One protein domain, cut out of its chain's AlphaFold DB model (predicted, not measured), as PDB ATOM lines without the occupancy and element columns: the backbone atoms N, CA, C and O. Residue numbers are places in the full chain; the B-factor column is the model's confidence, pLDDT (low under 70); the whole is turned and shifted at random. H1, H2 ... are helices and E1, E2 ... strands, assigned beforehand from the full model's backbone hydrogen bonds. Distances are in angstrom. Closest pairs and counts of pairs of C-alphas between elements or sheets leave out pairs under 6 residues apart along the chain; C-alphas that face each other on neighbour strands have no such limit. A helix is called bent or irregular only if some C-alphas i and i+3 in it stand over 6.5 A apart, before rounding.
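What this domain is: This is residues 171 to 295 of the 295 residues of the protein "tRNA-dependent lipid II-Ala--L-alanine ligase" of Streptococcus suis (UniProt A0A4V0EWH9). A small three-stranded sheet, E1 E2 E3, has a helix, H2, crossing one face with H3 packed on H2's first part, while a long helical hairpin, H4 and H5, extends as an arm from the other end of the sheet's strands. Ahead of the sheet, H1 is a separate helix that packs on no other helix, and residues 171 to 177 stick out. The printed part has 125 residues with five named helices and three named strands, in the order H1 E1 H2 H3 E2 H4 H5 E3; the sheet's order is E1, E2, E3, antiparallel throughout, and the class is mostly helix. The whole is loose, with a radius of gyration of the C-alphas of 18.0 A, and elongated, spanning 57 by 36 by 31 A.

Where its parts are: H1 is residues 172 to 182, 15.7 A long, beginning at C-alpha 172 at (187.165, 201.753, 144.278). E1 is residues 187 to 190, 10.2 A. H2 is residues 193 to 210, 26.0 A, and irregular, with C-alphas 194 and 197 7.1 A apart. H3, residues 217 to 230, 19.3 A, is irregular too, with C-alphas 226 and 229 9.2 A apart. E2 is residues 232 to 238, 18.7 A. H4 is residues 240 to 256, 24.3 A, and H5 is residues 262 to 282, 30.6 A. E3, residues 287 to 294, 20.5 A, bends by 56 degrees at residue 290 and ends at C-alpha 294 at (208.709, 196.867, 134.267).

How they stand to each other: E2 is the inner strand, with E1 and E3 as its antiparallel neighbours; N 187 of E1 and O 237 of E2 are within hydrogen-bond range at 2.9 A, and so are N 234 of E2 and O 292 of E3 at 2.8 A. H2 and the sheet form two layers, a helix on one face of a sheet: H2 lies over E2 and E3 at a height of 8.3 A over the sheet, and runs across the strands, at 89 degrees to E3 on the local plane. The closest C-alphas of H2 and E3 are those of Phe 199 and Cys 291, 6.3 A apart. H3 only grazes the sheet, with residues 220 to 230. H2, with residues 193 to 200 alone, touches H3 at a steep tilt of 62 degrees, opposite ways; their closest C-alphas, of Lys 200 and Ser 217, are 7.3 A apart. H4 and H5 are a helical hairpin: they touch at a shallow tilt of 17 degrees, opposite ways, closest at the C-alphas of Pro 240 and Leu 279, 5.6 A apart. H4 is not on the sheet; H1 and H5 are not on it either, but only just, each with 4 pairs of C-alphas within 10 A. Every O i to N i+4 pair is within hydrogen-bond range in H1, H4 and H5, against 11 of 14 in H2 and 8 of 10 in H3.

The domain as a whole: The two C-alphas farthest apart, those of Gly 218 and Lys 259, are 58.1 A apart. The printed part has no cut and ends at residue 295, the chain's last. No link is long: the link from H2 to H3 is short, and the others are tight. The mean pLDDT of the printed part is 91.0; residues 258 to 261 and 283 to 284 are under 70.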
ATOM      1  N   ASN A 171     189.333 198.573 141.179       93.50
ATOM      2  CA  ASN A 171     188.504 198.670 142.373       93.50
ATOM      3  C   ASN A 171     188.440 200.122 142.905       93.50
ATOM      4  O   ASN A 171     189.269 200.987 142.595       93.50
ATOM      5  N   LYS A 172     187.431 200.405 143.739       95.56
ATOM      6  CA  LYS A 172     187.165 201.753 144.278       95.56
ATOM      7  C   LYS A 172     188.356 202.337 145.047       95.56
ATOM      8  O   LYS A 172     188.576 203.548 144.990       95.56
ATOM      9  N   ASN A 173     189.112 201.500 145.758       95.56
ATOM     10  CA  ASN A 173     190.268 201.940 146.536       95.56
ATOM     11  C   ASN A 173     191.424 202.360 145.622       95.56
ATOM     12  O   ASN A 173     191.950 203.454 145.805       95.56
ATOM     13  N   SER A 174     191.752 201.571 144.598       94.19
ATOM     14  CA  SER A 174     192.789 201.903 143.616       94.19
ATOM     15  C   SER A 174     192.470 203.204 142.879       94.19
ATOM     16  O   SER A 174     193.303 204.106 142.853       94.19
ATOM     17  N   LYS A 175     191.230 203.374 142.390       94.94
ATOM     18  CA  LYS A 175     190.791 204.632 141.751       94.94
ATOM     19  C   LYS A 175     190.942 205.841 142.677       94.94
ATOM     20  O   LYS A 175     191.414 206.897 142.257       94.94
ATOM     21  N   ARG A 176     190.558 205.694 143.951       94.50
ATOM     22  CA  ARG A 176     190.711 206.753 144.961       94.50
ATOM     23  C   ARG A 176     192.183 207.075 145.219       94.50
ATOM     24  O   ARG A 176     192.510 208.252 145.338       94.50
ATOM     25  N   ASN A 177     193.040 206.062 145.314       94.88
ATOM     26  CA  ASN A 177     194.462 206.234 145.597       94.88
ATOM     27  C   ASN A 177     195.190 206.921 144.436       94.88
ATOM     28  O   ASN A 177     195.933 207.860 144.699       94.88
ATOM     29  N   ILE A 178     194.899 206.544 143.186       93.56
ATOM     30  CA  ILE A 178     195.442 207.196 141.979       93.56
ATOM     31  C   ILE A 178     195.052 208.681 141.945       93.56
ATOM     32  O   ILE A 178     195.909 209.559 141.878       93.56
ATOM     33  N   LYS A 179     193.759 208.993 142.113       91.94
ATOM     34  CA  LYS A 179     193.303 210.393 142.165       91.94
ATOM     35  C   LYS A 179     193.941 211.163 143.327       91.94
ATOM     36  O   LYS A 179     194.201 212.361 143.232       91.94
ATOM     37  N   ASN A 180     194.162 210.491 144.457       92.25
ATOM     38  CA  ASN A 180     194.824 211.107 145.596       92.25
ATOM     39  C   ASN A 180     196.292 211.420 145.276       92.25
ATOM     40  O   ASN A 180     196.698 212.550 145.523       92.25
ATOM     41  N   SER A 181     197.057 210.498 144.683       93.94
ATOM     42  CA  SER A 181     198.454 210.754 144.308       93.94
ATOM     43  C   SER A 181     198.592 211.901 143.304       93.94
ATOM     44  O   SER A 181     199.420 212.785 143.514       93.94
ATOM     45  N   GLU A 182     197.725 211.961 142.290       91.81
ATOM     46  CA  GLU A 182     197.692 213.071 141.320       91.81
ATOM     47  C   GLU A 182     197.450 214.419 142.009       91.81
ATOM     48  O   GLU A 182     198.096 215.418 141.708       91.81
ATOM     49  N   SER A 183     196.559 214.443 143.000       90.62
ATOM     50  CA  SER A 183     196.248 215.661 143.756       90.62
ATOM     51  C   SER A 183     197.338 216.103 144.742       90.62
ATOM     52  O   SER A 183     197.197 217.158 145.354       90.62
ATOM     53  N   TYR A 184     198.379 215.291 144.947       92.19
ATOM     54  CA  TYR A 184     199.616 215.699 145.619       92.19
ATOM     55  C   TYR A 184     200.693 216.133 144.611       92.19
ATOM     56  O   TYR A 184     201.788 216.497 145.027       92.19
ATOM     57  N   GLY A 185     200.417 216.100 143.305       93.12
ATOM     58  CA  GLY A 185     201.407 216.399 142.271       93.12
ATOM     59  C   GLY A 185     202.485 215.319 142.136       93.12
ATOM     60  O   GLY A 185     203.587 215.619 141.683       93.12
ATOM     61  N   ILE A 186     202.196 214.077 142.551       95.38
ATOM     62  CA  ILE A 186     203.122 212.952 142.377       95.38
ATOM     63  C   ILE A 186     203.234 212.635 140.886       95.38
ATOM     64  O   ILE A 186     202.219 212.488 140.201       95.38
ATOM     65  N   ARG A 187     204.466 212.504 140.392       94.44
ATOM     66  CA  ARG A 187     204.766 212.185 138.991       94.44
ATOM     67  C   ARG A 187     205.463 210.841 138.890       94.44
ATOM     68  O   ARG A 187     206.240 210.480 139.766       94.44
ATOM     69  N   ILE A 188     205.202 210.127 137.802       96.38
ATOM     70  CA  ILE A 188     205.911 208.895 137.454       96.38
ATOM     71  C   ILE A 188     206.855 209.216 136.303       96.38
ATOM     72  O   ILE A 188     206.438 209.836 135.323       96.38
ATOM     73  N   ARG A 189     208.116 208.806 136.416       96.00
ATOM     74  CA  ARG A 189     209.091 208.908 135.325       96.00
ATOM     75  C   ARG A 189     210.128 207.797 135.397       96.00
ATOM     76  O   ARG A 189     210.371 207.246 136.469       96.00
ATOM     77  N   GLY A 190     210.773 207.547 134.262       96.94
ATOM     78  CA  GLY A 190     211.995 206.758 134.207       96.94
ATOM     79  C   GLY A 190     213.142 207.437 134.959       96.94
ATOM     80  O   GLY A 190     213.262 208.671 134.968       96.94
ATOM     81  N   ILE A 191     213.981 206.628 135.593       96.44
ATOM     82  CA  ILE A 191     215.263 207.068 136.139       96.44
ATOM     83  C   ILE A 191     216.370 206.981 135.089       96.44
ATOM     84  O   ILE A 191     216.298 206.206 134.138       96.44
ATOM     85  N   ASN A 192     217.434 207.750 135.293       94.94
ATOM     86  CA  ASN A 192     218.702 207.513 134.606       94.94
ATOM     87  C   ASN A 192     219.649 206.657 135.465       94.94
ATOM     88  O   ASN A 192     219.452 206.489 136.666       94.94
ATOM     89  N   HIS A 193     220.737 206.170 134.866       94.38
ATOM     90  CA  HIS A 193     221.696 205.289 135.540       94.38
ATOM     91  C   HIS A 193     222.286 205.877 136.842       94.38
ATOM     92  O   HIS A 193     222.578 205.137 137.780       94.38
ATOM     93  N   LYS A 194     222.460 207.204 136.956       95.06
ATOM     94  CA  LYS A 194     223.002 207.835 138.181       95.06
ATOM     95  C   LYS A 194     222.018 207.778 139.352       95.06
ATOM     96  O   LYS A 194     222.434 207.884 140.501       95.06
ATOM     97  N   GLU A 195     220.732 207.612 139.062       95.38
ATOM     98  CA  GLU A 195     219.650 207.524 140.045       95.38
ATOM     99  C   GLU A 195     219.372 206.071 140.482       95.38
ATOM    100  O   GLU A 195     218.553 205.844 141.372       95.38
ATOM    101  N   LEU A 196     220.074 205.080 139.912       95.50
ATOM    102  CA  LEU A 196     219.861 203.660 140.208       95.50
ATOM    103  C   LEU A 196     220.151 203.299 141.675       95.50
ATOM    104  O   LEU A 196     219.483 202.441 142.245       95.50
ATOM    105  N   SER A 197     221.101 203.982 142.318       94.19
ATOM    106  CA  SER A 197     221.381 203.804 143.750       94.19
ATOM    107  C   SER A 197     220.200 204.236 144.626       94.19
ATOM    108  O   SER A 197     219.839 203.534 145.568       94.19
ATOM    109  N   ALA A 198     219.555 205.356 144.289       93.75
ATOM    110  CA  ALA A 198     218.360 205.831 144.981       93.75
ATOM    111  C   ALA A 198     217.158 204.910 144.725       93.75
ATOM    112  O   ALA A 198     216.404 204.622 145.651       93.75
ATOM    113  N   PHE A 199     217.014 204.400 143.499       95.19
ATOM    114  CA  PHE A 199     216.018 203.382 143.159       95.19
ATOM    115  C   PHE A 199     216.203 202.114 144.002       95.19
ATOM    116  O   PHE A 199     215.255 201.663 144.643       95.19
ATOM    117  N   LYS A 200     217.430 201.582 144.081       93.94
ATOM    118  CA  LYS A 200     217.738 200.379 144.869       93.94
ATOM    119  C   LYS A 200     217.440 200.574 146.354       93.94
ATOM    120  O   LYS A 200     216.849 199.697 146.974       93.94
ATOM    121  N   LYS A 201     217.776 201.739 146.912       94.00
ATOM    122  CA  LYS A 201     217.520 202.052 148.324       94.00
ATOM    123  C   LYS A 201     216.044 201.871 148.709       94.00
ATOM    124  O   LYS A 201     215.750 201.367 149.788       94.00
ATOM    125  N   ILE A 202     215.110 202.215 147.819       94.31
ATOM    126  CA  ILE A 202     213.665 202.027 148.052       94.31
ATOM    127  C   ILE A 202     213.301 200.538 148.122       94.31
ATOM    128  O   ILE A 202     212.460 200.135 148.935       94.31
ATOM    129  N   ILE A 203     213.928 199.714 147.279       93.06
ATOM    130  CA  ILE A 203     213.733 198.261 147.271       93.06
ATOM    131  C   ILE A 203     214.305 197.653 148.549       93.06
ATOM    132  O   ILE A 203     213.596 196.900 149.207       93.06
ATOM    133  N   GLU A 204     215.512 198.045 148.964       93.25
ATOM    134  CA  GLU A 204     216.142 197.597 150.215       93.25
ATOM    135  C   GLU A 204     215.294 197.941 151.444       93.25
ATOM    136  O   GLU A 204     215.007 197.075 152.271       93.25
ATOM    137  N   GLU A 205     214.825 199.188 151.548       93.06
ATOM    138  CA  GLU A 205     213.937 199.622 152.632       93.06
ATOM    139  C   GLU A 205     212.602 198.866 152.616       93.06
ATOM    140  O   GLU A 205     211.976 198.669 153.659       93.06
ATOM    141  N   THR A 206     212.134 198.436 151.443       91.31
ATOM    142  CA  THR A 206     210.915 197.629 151.311       91.31
ATOM    143  C   THR A 206     211.157 196.167 151.662       91.31
ATOM    144  O   THR A 206     210.349 195.604 152.400       91.31
ATOM    145  N   GLY A 207     212.286 195.593 151.252       89.69
ATOM    146  CA  GLY A 207     212.736 194.257 151.640       89.69
ATOM    147  C   GLY A 207     212.905 194.130 153.148       89.69
ATOM    148  O   GLY A 207     212.326 193.229 153.753       89.69
ATOM    149  N   ALA A 208     213.564 195.101 153.787       91.94
ATOM    150  CA  ALA A 208     213.741 195.140 155.239       91.94
ATOM    151  C   ALA A 208     212.406 195.197 156.007       91.94
ATOM    152  O   ALA A 208     212.276 194.587 157.065       91.94
ATOM    153  N   ARG A 209     211.399 195.906 155.476       93.06
ATOM    154  CA  ARG A 209     210.062 195.984 156.092       93.06
ATOM    155  C   ARG A 209     209.210 194.738 155.858       93.06
ATOM    156  O   ARG A 209     208.410 194.401 156.723       93.06
ATOM    157  N   GLN A 210     209.314 194.123 154.680       89.62
ATOM    158  CA  GLN A 210     208.451 193.015 154.251       89.62
ATOM    159  C   GLN A 210     209.088 191.632 154.461       89.62
ATOM    160  O   GLN A 210     208.411 190.623 154.291       89.62
ATOM    161  N   GLY A 211     210.368 191.575 154.835       86.81
ATOM    162  CA  GLY A 211     211.090 190.335 155.110       86.81
ATOM    163  C   GLY A 211     211.526 189.565 153.862       86.81
ATOM    164  O   GLY A 211     211.536 188.337 153.900       86.81
ATOM    165  N   PHE A 212     211.870 190.251 152.764       84.38
ATOM    166  CA  PHE A 212     212.440 189.609 151.570       84.38
ATOM    167  C   PHE A 212     213.860 190.103 151.272       84.38
ATOM    168  O   PHE A 212     214.204 191.254 151.548       84.38
ATOM    169  N   GLU A 213     214.672 189.221 150.686       83.81
ATOM    170  CA  GLU A 213     216.025 189.544 150.233       83.81
ATOM    171  C   GLU A 213     215.996 190.224 148.862       83.81
ATOM    172  O   GLU A 213     215.379 189.735 147.914       83.81
ATOM    173  N   ASP A 214     216.678 191.364 148.765       85.50
ATOM    174  CA  ASP A 214     216.867 192.095 147.517       85.50
ATOM    175  C   ASP A 214     218.061 191.539 146.716       85.50
ATOM    176  O   ASP A 214     218.994 190.947 147.265       85.50
ATOM    177  N   ARG A 215     218.063 191.765 145.401       88.69
ATOM    178  CA  ARG A 215     219.232 191.520 144.553       88.69
ATOM    179  C   ARG A 215     220.309 192.579 144.819       88.69
ATOM    180  O   ARG A 215     220.046 193.698 145.265       88.69
ATOM    181  N   ASP A 216     221.560 192.228 144.538       91.50
ATOM    182  CA  ASP A 216     222.674 193.160 144.701       91.50
ATOM    183  C   ASP A 216     222.655 194.296 143.657       91.50
ATOM    184  O   ASP A 216     221.924 194.278 142.664       91.50
ATOM    185  N   SER A 217     223.483 195.318 143.874       92.00
ATOM    186  CA  SER A 217     223.598 196.445 142.942       92.00
ATOM    187  C   SER A 217     224.109 196.022 141.559       92.00
ATOM    188  O   SER A 217     223.756 196.647 140.560       92.00
ATOM    189  N   GLY A 218     224.938 194.979 141.473       94.25
ATOM    190  CA  GLY A 218     225.478 194.472 140.210       94.25
ATOM    191  C   GLY A 218     224.387 193.906 139.300       94.25
ATOM    192  O   GLY A 218     224.417 194.142 138.089       94.25
ATOM    193  N   TYR A 219     223.383 193.243 139.880       94.94
ATOM    194  CA  TYR A 219     222.195 192.769 139.176       94.94
ATOM    195  C   TYR A 219     221.441 193.921 138.508       94.94
ATOM    196  O   TYR A 219     221.197 193.869 137.303       94.94
ATOM    197  N   TYR A 220     221.122 194.981 139.258       95.62
ATOM    198  CA  TYR A 220     220.363 196.114 138.726       95.62
ATOM    199  C   TYR A 220     221.128 196.887 137.648       95.62
ATOM    200  O   TYR A 220     220.527 197.240 136.637       95.62
ATOM    201  N   ASN A 221     222.442 197.096 137.812       95.75
ATOM    202  CA  ASN A 221     223.269 197.714 136.765       95.75
ATOM    203  C   ASN A 221     223.277 196.848 135.497       95.75
ATOM    204  O   ASN A 221     223.016 197.338 134.399       95.75
ATOM    205  N   SER A 222     223.491 195.538 135.651       97.06
ATOM    206  CA  SER A 222     223.494 194.604 134.521       97.06
ATOM    207  C   SER A 222     222.147 194.569 133.801       97.06
ATOM    208  O   SER A 222     222.126 194.477 132.577       97.06
ATOM    209  N   LEU A 223     221.032 194.642 134.538       97.06
ATOM    210  CA  LEU A 223     219.686 194.667 133.965       97.06
ATOM    211  C   LEU A 223     219.439 195.975 133.217       97.06
ATOM    212  O   LEU A 223     219.035 195.927 132.060       97.06
ATOM    213  N   PHE A 224     219.753 197.117 133.837       96.38
ATOM    214  CA  PHE A 224     219.596 198.443 133.235       96.38
ATOM    215  C   PHE A 224     220.341 198.547 131.900       96.38
ATOM    216  O   PHE A 224     219.784 198.984 130.896       96.38
ATOM    217  N   GLU A 225     221.592 198.090 131.862       95.94
ATOM    218  CA  GLU A 225     222.404 198.120 130.648       95.94
ATOM    219  C   GLU A 225     221.975 197.088 129.594       95.94
ATOM    220  O   GLU A 225     222.127 197.346 128.403       95.94
ATOM    221  N   SER A 226     221.524 195.896 130.003       97.38
ATOM    222  CA  SER A 226     221.189 194.817 129.059       97.38
ATOM    223  C   SER A 226     219.803 194.971 128.445       97.38
ATOM    224  O   SER A 226     219.634 194.632 127.278       97.38
ATOM    225  N   PHE A 227     218.829 195.473 129.208       97.12
ATOM    226  CA  PHE A 227     217.477 195.717 128.709       97.12
ATOM    227  C   PHE A 227     217.333 197.088 128.051       97.12
ATOM    228  O   PHE A 227     216.580 197.216 127.089       97.12
ATOM    229  N   GLY A 228     218.072 198.108 128.498       94.69
ATOM    230  CA  GLY A 228     218.015 199.441 127.899       94.69
ATOM    231  C   GLY A 228     216.574 199.953 127.812       94.69
ATOM    232  O   GLY A 228     215.901 200.077 128.825       94.69
ATOM    233  N   THR A 229     216.087 200.219 126.598       94.62
ATOM    234  CA  THR A 229     214.713 200.700 126.357       94.62
ATOM    235  C   THR A 229     213.635 199.613 126.441       94.62
ATOM    236  O   THR A 229     212.465 199.933 126.282       94.62
ATOM    237  N   GLN A 230     214.009 198.345 126.634       95.38
ATOM    238  CA  GLN A 230     213.085 197.218 126.830       95.38
ATOM    239  C   GLN A 230     212.731 197.000 128.308       95.38
ATOM    240  O   GLN A 230     212.068 196.027 128.637       95.38
ATOM    241  N   ALA A 231     213.214 197.855 129.212       96.56
ATOM    242  CA  ALA A 231     212.786 197.861 130.602       96.56
ATOM    243  C   ALA A 231     212.611 199.296 131.096       96.56
ATOM    244  O   ALA A 231     213.442 200.168 130.840       96.56
ATOM    245  N   ASP A 232     211.561 199.520 131.876       97.12
ATOM    246  CA  ASP A 232     211.286 200.792 132.522       97.12
ATOM    247  C   ASP A 232     211.628 200.711 134.011       97.12
ATOM    248  O   ASP A 232     210.979 200.016 134.798       97.12
ATOM    249  N   PHE A 233     212.640 201.476 134.417       97.50
ATOM    250  CA  PHE A 233     212.952 201.719 135.822       97.50
ATOM    251  C   PHE A 233     212.240 202.992 136.262       97.50
ATOM    252  O   PHE A 233     212.724 204.102 136.038       97.50
ATOM    253  N   LEU A 234     211.068 202.839 136.867       97.88
ATOM    254  CA  LEU A 234     210.184 203.944 137.211       97.88
ATOM    255  C   LEU A 234     210.315 204.339 138.676       97.88
ATOM    256  O   LEU A 234     210.405 203.487 139.562       97.88
ATOM    257  N   VAL A 235     210.229 205.639 138.938       97.12
ATOM    258  CA  VAL A 235     210.035 206.198 140.281       97.12
ATOM    259  C   VAL A 235     208.771 207.041 140.325       97.12
ATOM    260  O   VAL A 235     208.461 207.777 139.386       97.12
ATOM    261  N   ALA A 236     208.049 206.941 141.438       96.88
ATOM    262  CA  ALA A 236     207.037 207.912 141.820       96.88
ATOM    263  C   ALA A 236     207.723 209.004 142.645       96.88
ATOM    264  O   ALA A 236     208.202 208.734 143.749       96.88
ATOM    265  N   GLU A 237     207.786 210.222 142.115       95.25
ATOM    266  CA  GLU A 237     208.438 211.359 142.762       95.25
ATOM    267  C   GLU A 237     207.444 212.439 143.197       95.25
ATOM    268  O   GLU A 237     206.438 212.697 142.531       95.25
ATOM    269  N   LEU A 238     207.760 213.107 144.305       94.75
ATOM    270  CA  LEU A 238     207.097 214.324 144.763       94.75
ATOM    271  C   LEU A 238     208.113 215.464 144.775       94.75
ATOM    272  O   LEU A 238     209.101 215.397 145.500       94.75
ATOM    273  N   ASP A 239     207.840 216.528 144.021       94.00
ATOM    274  CA  ASP A 239     208.502 217.825 144.182       94.00
ATOM    275  C   ASP A 239     207.647 218.685 145.129       94.00
ATOM    276  O   ASP A 239     206.583 219.165 144.718       94.00
ATOM    277  N   PRO A 240     208.069 218.898 146.394       93.50
ATOM    278  CA  PRO A 240     207.245 219.617 147.357       93.50
ATOM    279  C   PRO A 240     206.982 221.071 146.949       93.50
ATOM    280  O   PRO A 240     205.899 221.590 147.207       93.50
ATOM    281  N   LYS A 241     207.925 221.735 146.262       92.38
ATOM    282  CA  LYS A 241     207.746 223.128 145.817       92.38
ATOM    283  C   LYS A 241     206.717 223.215 144.696       92.38
ATOM    284  O   LYS A 241     205.869 224.107 144.713       92.38
ATOM    285  N   ALA A 242     206.795 222.316 143.717       92.62
ATOM    286  CA  ALA A 242     205.818 222.267 142.631       92.62
ATOM    287  C   ALA A 242     204.422 221.884 143.150       92.62
ATOM    288  O   ALA A 242     203.432 222.504 142.761       92.62
ATOM    289  N   SER A 243     204.360 220.922 144.074       94.31
ATOM    290  CA  SER A 243     203.124 220.472 144.719       94.31
ATOM    291  C   SER A 243     202.440 221.589 145.515       94.31
ATOM    292  O   SER A 243     201.249 221.830 145.322       94.31
ATOM    293  N   LEU A 244     203.184 222.351 146.330       94.31
ATOM    294  CA  LEU A 244     202.632 223.494 147.073       94.31
ATOM    295  C   LEU A 244     202.026 224.545 146.141       94.31
ATOM    296  O   LEU A 244     200.876 224.930 146.335       94.31
ATOM    297  N   LYS A 245     202.742 224.928 145.074       93.69
ATOM    298  CA  LYS A 245     202.229 225.877 144.070       93.69
ATOM    299  C   LYS A 245     200.931 225.392 143.419       93.69
ATOM    300  O   LYS A 245     200.033 226.191 143.155       93.69
ATOM    301  N   GLN A 246     200.827 224.092 143.134       93.12
ATOM    302  CA  GLN A 246     199.604 223.504 142.592       93.12
ATOM    303  C   GLN A 246     198.453 223.596 143.604       93.12
ATOM    304  O   GLN A 246     197.371 224.067 143.253       93.12
ATOM    305  N   ILE A 247     198.690 223.186 144.852       93.69
ATOM    306  CA  ILE A 247     197.676 223.191 145.916       93.69
ATOM    307  C   ILE A 247     197.190 224.618 146.202       93.69
ATOM    308  O   ILE A 247     195.985 224.840 146.309       93.69
ATOM    309  N   GLU A 248     198.092 225.597 146.267       93.75
ATOM    310  CA  GLU A 248     197.758 227.015 146.466       93.75
ATOM    311  C   GLU A 248     196.841 227.540 145.358       93.75
ATOM    312  O   GLU A 248     195.788 228.119 145.636       93.75
ATOM    313  N   LYS A 249     197.162 227.237 144.095       92.19
ATOM    314  CA  LYS A 249     196.316 227.595 142.950       92.19
ATOM    315  C   LYS A 249     194.931 226.938 143.021       92.19
ATOM    316  O   LYS A 249     193.922 227.569 142.681       92.19
ATOM    317  N   GLU A 250     194.854 225.680 143.456       90.31
ATOM    318  CA  GLU A 250     193.583 224.970 143.657       90.31
ATOM    319  C   GLU A 250     192.749 225.595 144.787       90.31
ATOM    320  O   GLU A 250     191.527 225.731 144.642       90.31
ATOM    321  N   ILE A 251     193.386 226.027 145.881       90.50
ATOM    322  CA  ILE A 251     192.737 226.750 146.984       90.50
ATOM    323  C   ILE A 251     192.167 228.073 146.475       90.50
ATOM    324  O   ILE A 251     190.970 228.315 146.636       90.50
ATOM    325  N   GLU A 252     192.973 228.900 145.808       90.06
ATOM    326  CA  GLU A 252     192.531 230.194 145.271       90.06
ATOM    327  C   GLU A 252     191.345 230.057 144.308       90.06
ATOM    328  O   GLU A 252     190.422 230.875 144.319       90.06
ATOM    329  N   THR A 253     191.365 229.024 143.463       88.38
ATOM    330  CA  THR A 253     190.277 228.736 142.519       88.38
ATOM    331  C   THR A 253     189.013 228.298 143.262       88.38
ATOM    332  O   THR A 253     187.913 228.755 142.952       88.38
ATOM    333  N   SER A 254     189.162 227.449 144.282       86.50
ATOM    334  CA  SER A 254     188.044 226.943 145.089       86.50
ATOM    335  C   SER A 254     187.381 228.046 145.923       86.50
ATOM    336  O   SER A 254     186.158 228.059 146.057       86.50
ATOM    337  N   VAL A 255     188.169 228.993 146.445       85.38
ATOM    338  CA  VAL A 255     187.674 230.156 147.200       85.38
ATOM    339  C   VAL A 255     186.903 231.126 146.295       85.38
ATOM    340  O   VAL A 255     185.855 231.629 146.699       85.38
ATOM    341  N   ARG A 256     187.362 231.348 145.053       83.44
ATOM    342  CA  ARG A 256     186.686 232.230 144.079       83.44
ATOM    343  C   ARG A 256     185.286 231.742 143.671       83.44
ATOM    344  O   ARG A 256     184.394 232.564 143.472       83.44
ATOM    345  N   ASN A 257     185.042 230.430 143.621       79.88
ATOM    346  CA  ASN A 257     183.768 229.826 143.179       79.88
ATOM    347  C   ASN A 257     182.705 229.716 144.315       79.88
ATOM    348  O   ASN A 257     182.033 228.701 144.496       79.88
ATOM    349  N   SER A 258     182.582 230.791 145.094       65.00
ATOM    350  CA  SER A 258     182.175 230.957 146.507       65.00
ATOM    351  C   SER A 258     180.856 230.394 147.105       65.00
ATOM    352  O   SER A 258     180.300 231.063 147.976       65.00
ATOM    353  N   LYS A 259     180.340 229.185 146.803       59.28
ATOM    354  CA  LYS A 259     179.151 228.680 147.566       59.28
ATOM    355  C   LYS A 259     179.113 227.245 148.111       59.28
ATOM    356  O   LYS A 259     178.236 226.981 148.925       59.28
ATOM    357  N   GLN A 260     180.044 226.333 147.801       56.50
ATOM    358  CA  GLN A 260     179.974 224.948 148.337       56.50
ATOM    359  C   GLN A 260     181.316 224.307 148.755       56.50
ATOM    360  O   GLN A 260     181.367 223.115 149.050       56.50
ATOM    361  N   TYR A 261     182.406 225.075 148.859       69.06
ATOM    362  CA  TYR A 261     183.758 224.501 148.951       69.06
ATOM    363  C   TYR A 261     184.460 224.581 150.315       69.06
ATOM    364  O   TYR A 261     185.627 224.213 150.390       69.06
ATOM    365  N   ALA A 262     183.800 224.975 151.413       79.75
ATOM    366  CA  ALA A 262     184.463 225.090 152.726       79.75
ATOM    367  C   ALA A 262     185.179 223.790 153.157       79.75
ATOM    368  O   ALA A 262     186.341 223.814 153.563       79.75
ATOM    369  N   GLN A 263     184.527 222.637 152.971       82.75
ATOM    370  CA  GLN A 263     185.123 221.327 153.259       82.75
ATOM    371  C   GLN A 263     186.267 220.969 152.294       82.75
ATOM    372  O   GLN A 263     187.263 220.369 152.700       82.75
ATOM    373  N   GLN A 264     186.155 221.346 151.016       84.75
ATOM    374  CA  GLN A 264     187.204 221.112 150.019       84.75
ATOM    375  C   GLN A 264     188.447 221.960 150.303       84.75
ATOM    376  O   GLN A 264     189.554 221.426 150.279       84.75
ATOM    377  N   VAL A 265     188.269 223.237 150.639       87.56
ATOM    378  CA  VAL A 265     189.356 224.139 151.038       87.56
ATOM    379  C   VAL A 265     190.042 223.612 152.294       87.56
ATOM    380  O   VAL A 265     191.262 223.492 152.308       87.56
ATOM    381  N   GLN A 266     189.285 223.182 153.308       88.94
ATOM    382  CA  GLN A 266     189.869 222.579 154.511       88.94
ATOM    383  C   GLN A 266     190.706 221.331 154.186       88.94
ATOM    384  O   GLN A 266     191.777 221.130 154.758       88.94
ATOM    385  N   LYS A 267     190.249 220.489 153.250       89.75
ATOM    386  CA  LYS A 267     191.013 219.320 152.795       89.75
ATOM    387  C   LYS A 267     192.302 219.722 152.073       89.75
ATOM    388  O   LYS A 267     193.321 219.072 152.287       89.75
ATOM    389  N   LEU A 268     192.267 220.757 151.235       91.50
ATOM    390  CA  LEU A 268     193.448 221.268 150.532       91.50
ATOM    391  C   LEU A 268     194.464 221.895 151.498       91.50
ATOM    392  O   LEU A 268     195.646 221.593 151.388       91.50
ATOM    393  N   LEU A 269     194.014 222.659 152.497       92.75
ATOM    394  CA  LEU A 269     194.881 223.226 153.539       92.75
ATOM    395  C   LEU A 269     195.614 222.134 154.332       92.75
ATOM    396  O   LEU A 269     196.824 222.214 154.520       92.75
ATOM    397  N   LYS A 270     194.916 221.054 154.710       93.69
ATOM    398  CA  LYS A 270     195.557 219.891 155.352       93.69
ATOM    399  C   LYS A 270     196.626 219.249 154.465       93.69
ATOM    400  O   LYS A 270     197.647 218.789 154.962       93.69
ATOM    401  N   LYS A 271     196.406 219.189 153.147       93.44
ATOM    402  CA  LYS A 271     197.426 218.683 152.215       93.44
ATOM    403  C   LYS A 271     198.623 219.619 152.126       93.44
ATOM    404  O   LYS A 271     199.747 219.133 152.150       93.44
ATOM    405  N   GLN A 272     198.375 220.925 152.036       94.38
ATOM    406  CA  GLN A 272     199.419 221.946 152.016       94.38
ATOM    407  C   GLN A 272     200.326 221.810 153.243       94.38
ATOM    408  O   GLN A 272     201.541 221.762 153.092       94.38
ATOM    409  N   GLU A 273     199.745 221.642 154.434       95.56
ATOM    410  CA  GLU A 273     200.485 221.427 155.682       95.56
ATOM    411  C   GLU A 273     201.394 220.188 155.615       95.56
ATOM    412  O   GLU A 273     202.579 220.265 155.939       95.56
ATOM    413  N   VAL A 274     200.875 219.055 155.126       93.75
ATOM    414  CA  VAL A 274     201.672 217.828 154.941       93.75
ATOM    415  C   VAL A 274     202.859 218.073 154.007       93.75
ATOM    416  O   VAL A 274     203.986 217.715 154.344       93.75
ATOM    417  N   VAL A 275     202.632 218.696 152.849       93.06
ATOM    418  CA  VAL A 275     203.698 218.950 151.866       93.06
ATOM    419  C   VAL A 275     204.707 219.978 152.390       93.06
ATOM    420  O   VAL A 275     205.907 219.824 152.165       93.06
ATOM    421  N   GLN A 276     204.258 220.983 153.144       93.19
ATOM    422  CA  GLN A 276     205.131 221.970 153.777       93.19
ATOM    423  C   GLN A 276     206.056 221.323 154.812       93.19
ATOM    424  O   GLN A 276     207.253 221.614 154.839       93.19
ATOM    425  N   ASN A 277     205.530 220.405 155.626       92.19
ATOM    426  CA  ASN A 277     206.333 219.648 156.586       92.19
ATOM    427  C   ASN A 277     207.396 218.795 155.884       92.19
ATOM    428  O   ASN A 277     208.549 218.783 156.312       92.19
ATOM    429  N   ILE A 278     207.032 218.146 154.774       90.62
ATOM    430  CA  ILE A 278     207.980 217.395 153.943       90.62
ATOM    431  C   ILE A 278     209.077 218.325 153.405       90.62
ATOM    432  O   ILE A 278     210.258 218.015 153.548       90.62
ATOM    433  N   LEU A 279     208.714 219.480 152.836       91.06
ATOM    434  CA  LEU A 279     209.678 220.449 152.300       91.06
ATOM    435  C   LEU A 279     210.681 220.922 153.366       91.06
ATOM    436  O   LEU A 279     211.874 221.032 153.078       91.06
ATOM    437  N   ASN A 280     210.209 221.169 154.590       89.62
ATOM    438  CA  ASN A 280     211.050 221.601 155.707       89.62
ATOM    439  C   ASN A 280     212.077 220.528 156.113       89.62
ATOM    440  O   ASN A 280     213.173 220.868 156.556       89.62
ATOM    441  N   GLN A 281     211.742 219.245 155.951       86.56
ATOM    442  CA  GLN A 281     212.622 218.125 156.296       86.56
ATOM    443  C   GLN A 281     213.637 217.797 155.195       86.56
ATOM    444  O   GLN A 281     214.764 217.417 155.503       86.56
ATOM    445  N   THR A 282     213.265 217.934 153.920       81.00
ATOM    446  CA  THR A 282     214.071 217.424 152.792       81.00
ATOM    447  C   THR A 282     214.869 218.486 152.040       81.00
ATOM    448  O   THR A 282     215.652 218.150 151.156       81.00
ATOM    449  N   GLN A 283     214.700 219.766 152.385       68.19
ATOM    450  CA  GLN A 283     215.546 220.879 151.938       68.19
ATOM    451  C   GLN A 283     215.777 220.976 150.413       68.19
ATOM    452  O   GLN A 283     216.819 221.471 149.998       68.19
ATOM    453  N   THR A 284     214.772 220.634 149.584       62.28
ATOM    454  CA  THR A 284     214.519 221.104 148.189       62.28
ATOM    455  C   THR A 284     214.618 220.124 147.006       62.28
ATOM    456  O   THR A 284     214.184 220.514 145.920       62.28
ATOM    457  N   ALA A 285     215.095 218.884 147.155       76.00
ATOM    458  CA  ALA A 285     215.113 217.928 146.035       76.00
ATOM    459  C   ALA A 285     213.763 217.195 145.862       76.00
ATOM    460  O   ALA A 285     213.082 216.951 146.864       76.00
ATOM    461  N   PRO A 286     213.372 216.805 144.629       84.12
ATOM    462  CA  PRO A 286     212.315 215.822 144.425       84.12
ATOM    463  C   PRO A 286     212.613 214.546 145.213       84.12
ATOM    464  O   PRO A 286     213.747 214.065 145.239       84.12
ATOM    465  N   ILE A 287     211.592 214.012 145.869       90.88
ATOM    466  CA  ILE A 287     211.710 212.861 146.761       90.88
ATOM    467  C   ILE A 287     211.132 211.654 146.045       90.88
ATOM    468  O   ILE A 287     209.999 211.715 145.567       90.88
ATOM    469  N   PHE A 288     211.873 210.550 146.006       93.50
ATOM    470  CA  PHE A 288     211.337 209.284 145.520       93.50
ATOM    471  C   PHE A 288     210.529 208.608 146.623       93.50
ATOM    472  O   PHE A 288     211.016 208.411 147.734       93.50
ATOM    473  N   LEU A 289     209.280 208.282 146.313       92.81
ATOM    474  CA  LEU A 289     208.319 207.701 147.250       92.81
ATOM    475  C   LEU A 289     208.152 206.195 147.045       92.81
ATOM    476  O   LEU A 289     207.870 205.462 147.987       92.81
ATOM    477  N   ALA A 290     208.272 205.749 145.797       95.00
ATOM    478  CA  ALA A 290     208.148 204.358 145.395       95.00
ATOM    479  C   ALA A 290     208.898 204.138 144.081       95.00
ATOM    480  O   ALA A 290     209.161 205.090 143.341       95.00
ATOM    481  N   CYS A 291     209.188 202.880 143.773       96.12
ATOM    482  CA  CYS A 291     209.800 202.478 142.519       96.12
ATOM    483  C   CYS A 291     209.113 201.241 141.934       96.12
ATOM    484  O   CYS A 291     208.506 200.456 142.666       96.12
ATOM    485  N   ALA A 292     209.224 201.067 140.623       96.06
ATOM    486  CA  ALA A 292     208.782 199.875 139.912       96.06
ATOM    487  C   ALA A 292     209.769 199.552 138.788       96.06
ATOM    488  O   ALA A 292     210.270 200.457 138.125       96.06
ATOM    489  N   LEU A 293     210.032 198.264 138.582       94.88
ATOM    490  CA  LEU A 293     210.726 197.752 137.407       94.88
ATOM    491  C   LEU A 293     209.690 197.053 136.528       94.88
ATOM    492  O   LEU A 293     209.003 196.151 137.009       94.88
ATOM    493  N   ILE A 294     209.575 197.481 135.276       94.75
ATOM    494  CA  ILE A 294     208.709 196.867 134.267       94.75
ATOM    495  C   ILE A 294     209.607 196.346 133.146       94.75
ATOM    496  O   ILE A 294     210.538 197.042 132.743       94.75
ATOM    497  N   ILE A 295     209.349 195.119 132.694       91.06
ATOM    498  CA  ILE A 295     210.047 194.419 131.607       91.06
ATOM    499  C   ILE A 295     208.984 193.896 130.645       91.06
ATOM    500  O   ILE A 295     207.945 193.424 131.165       91.06
TER     501      ILE A 295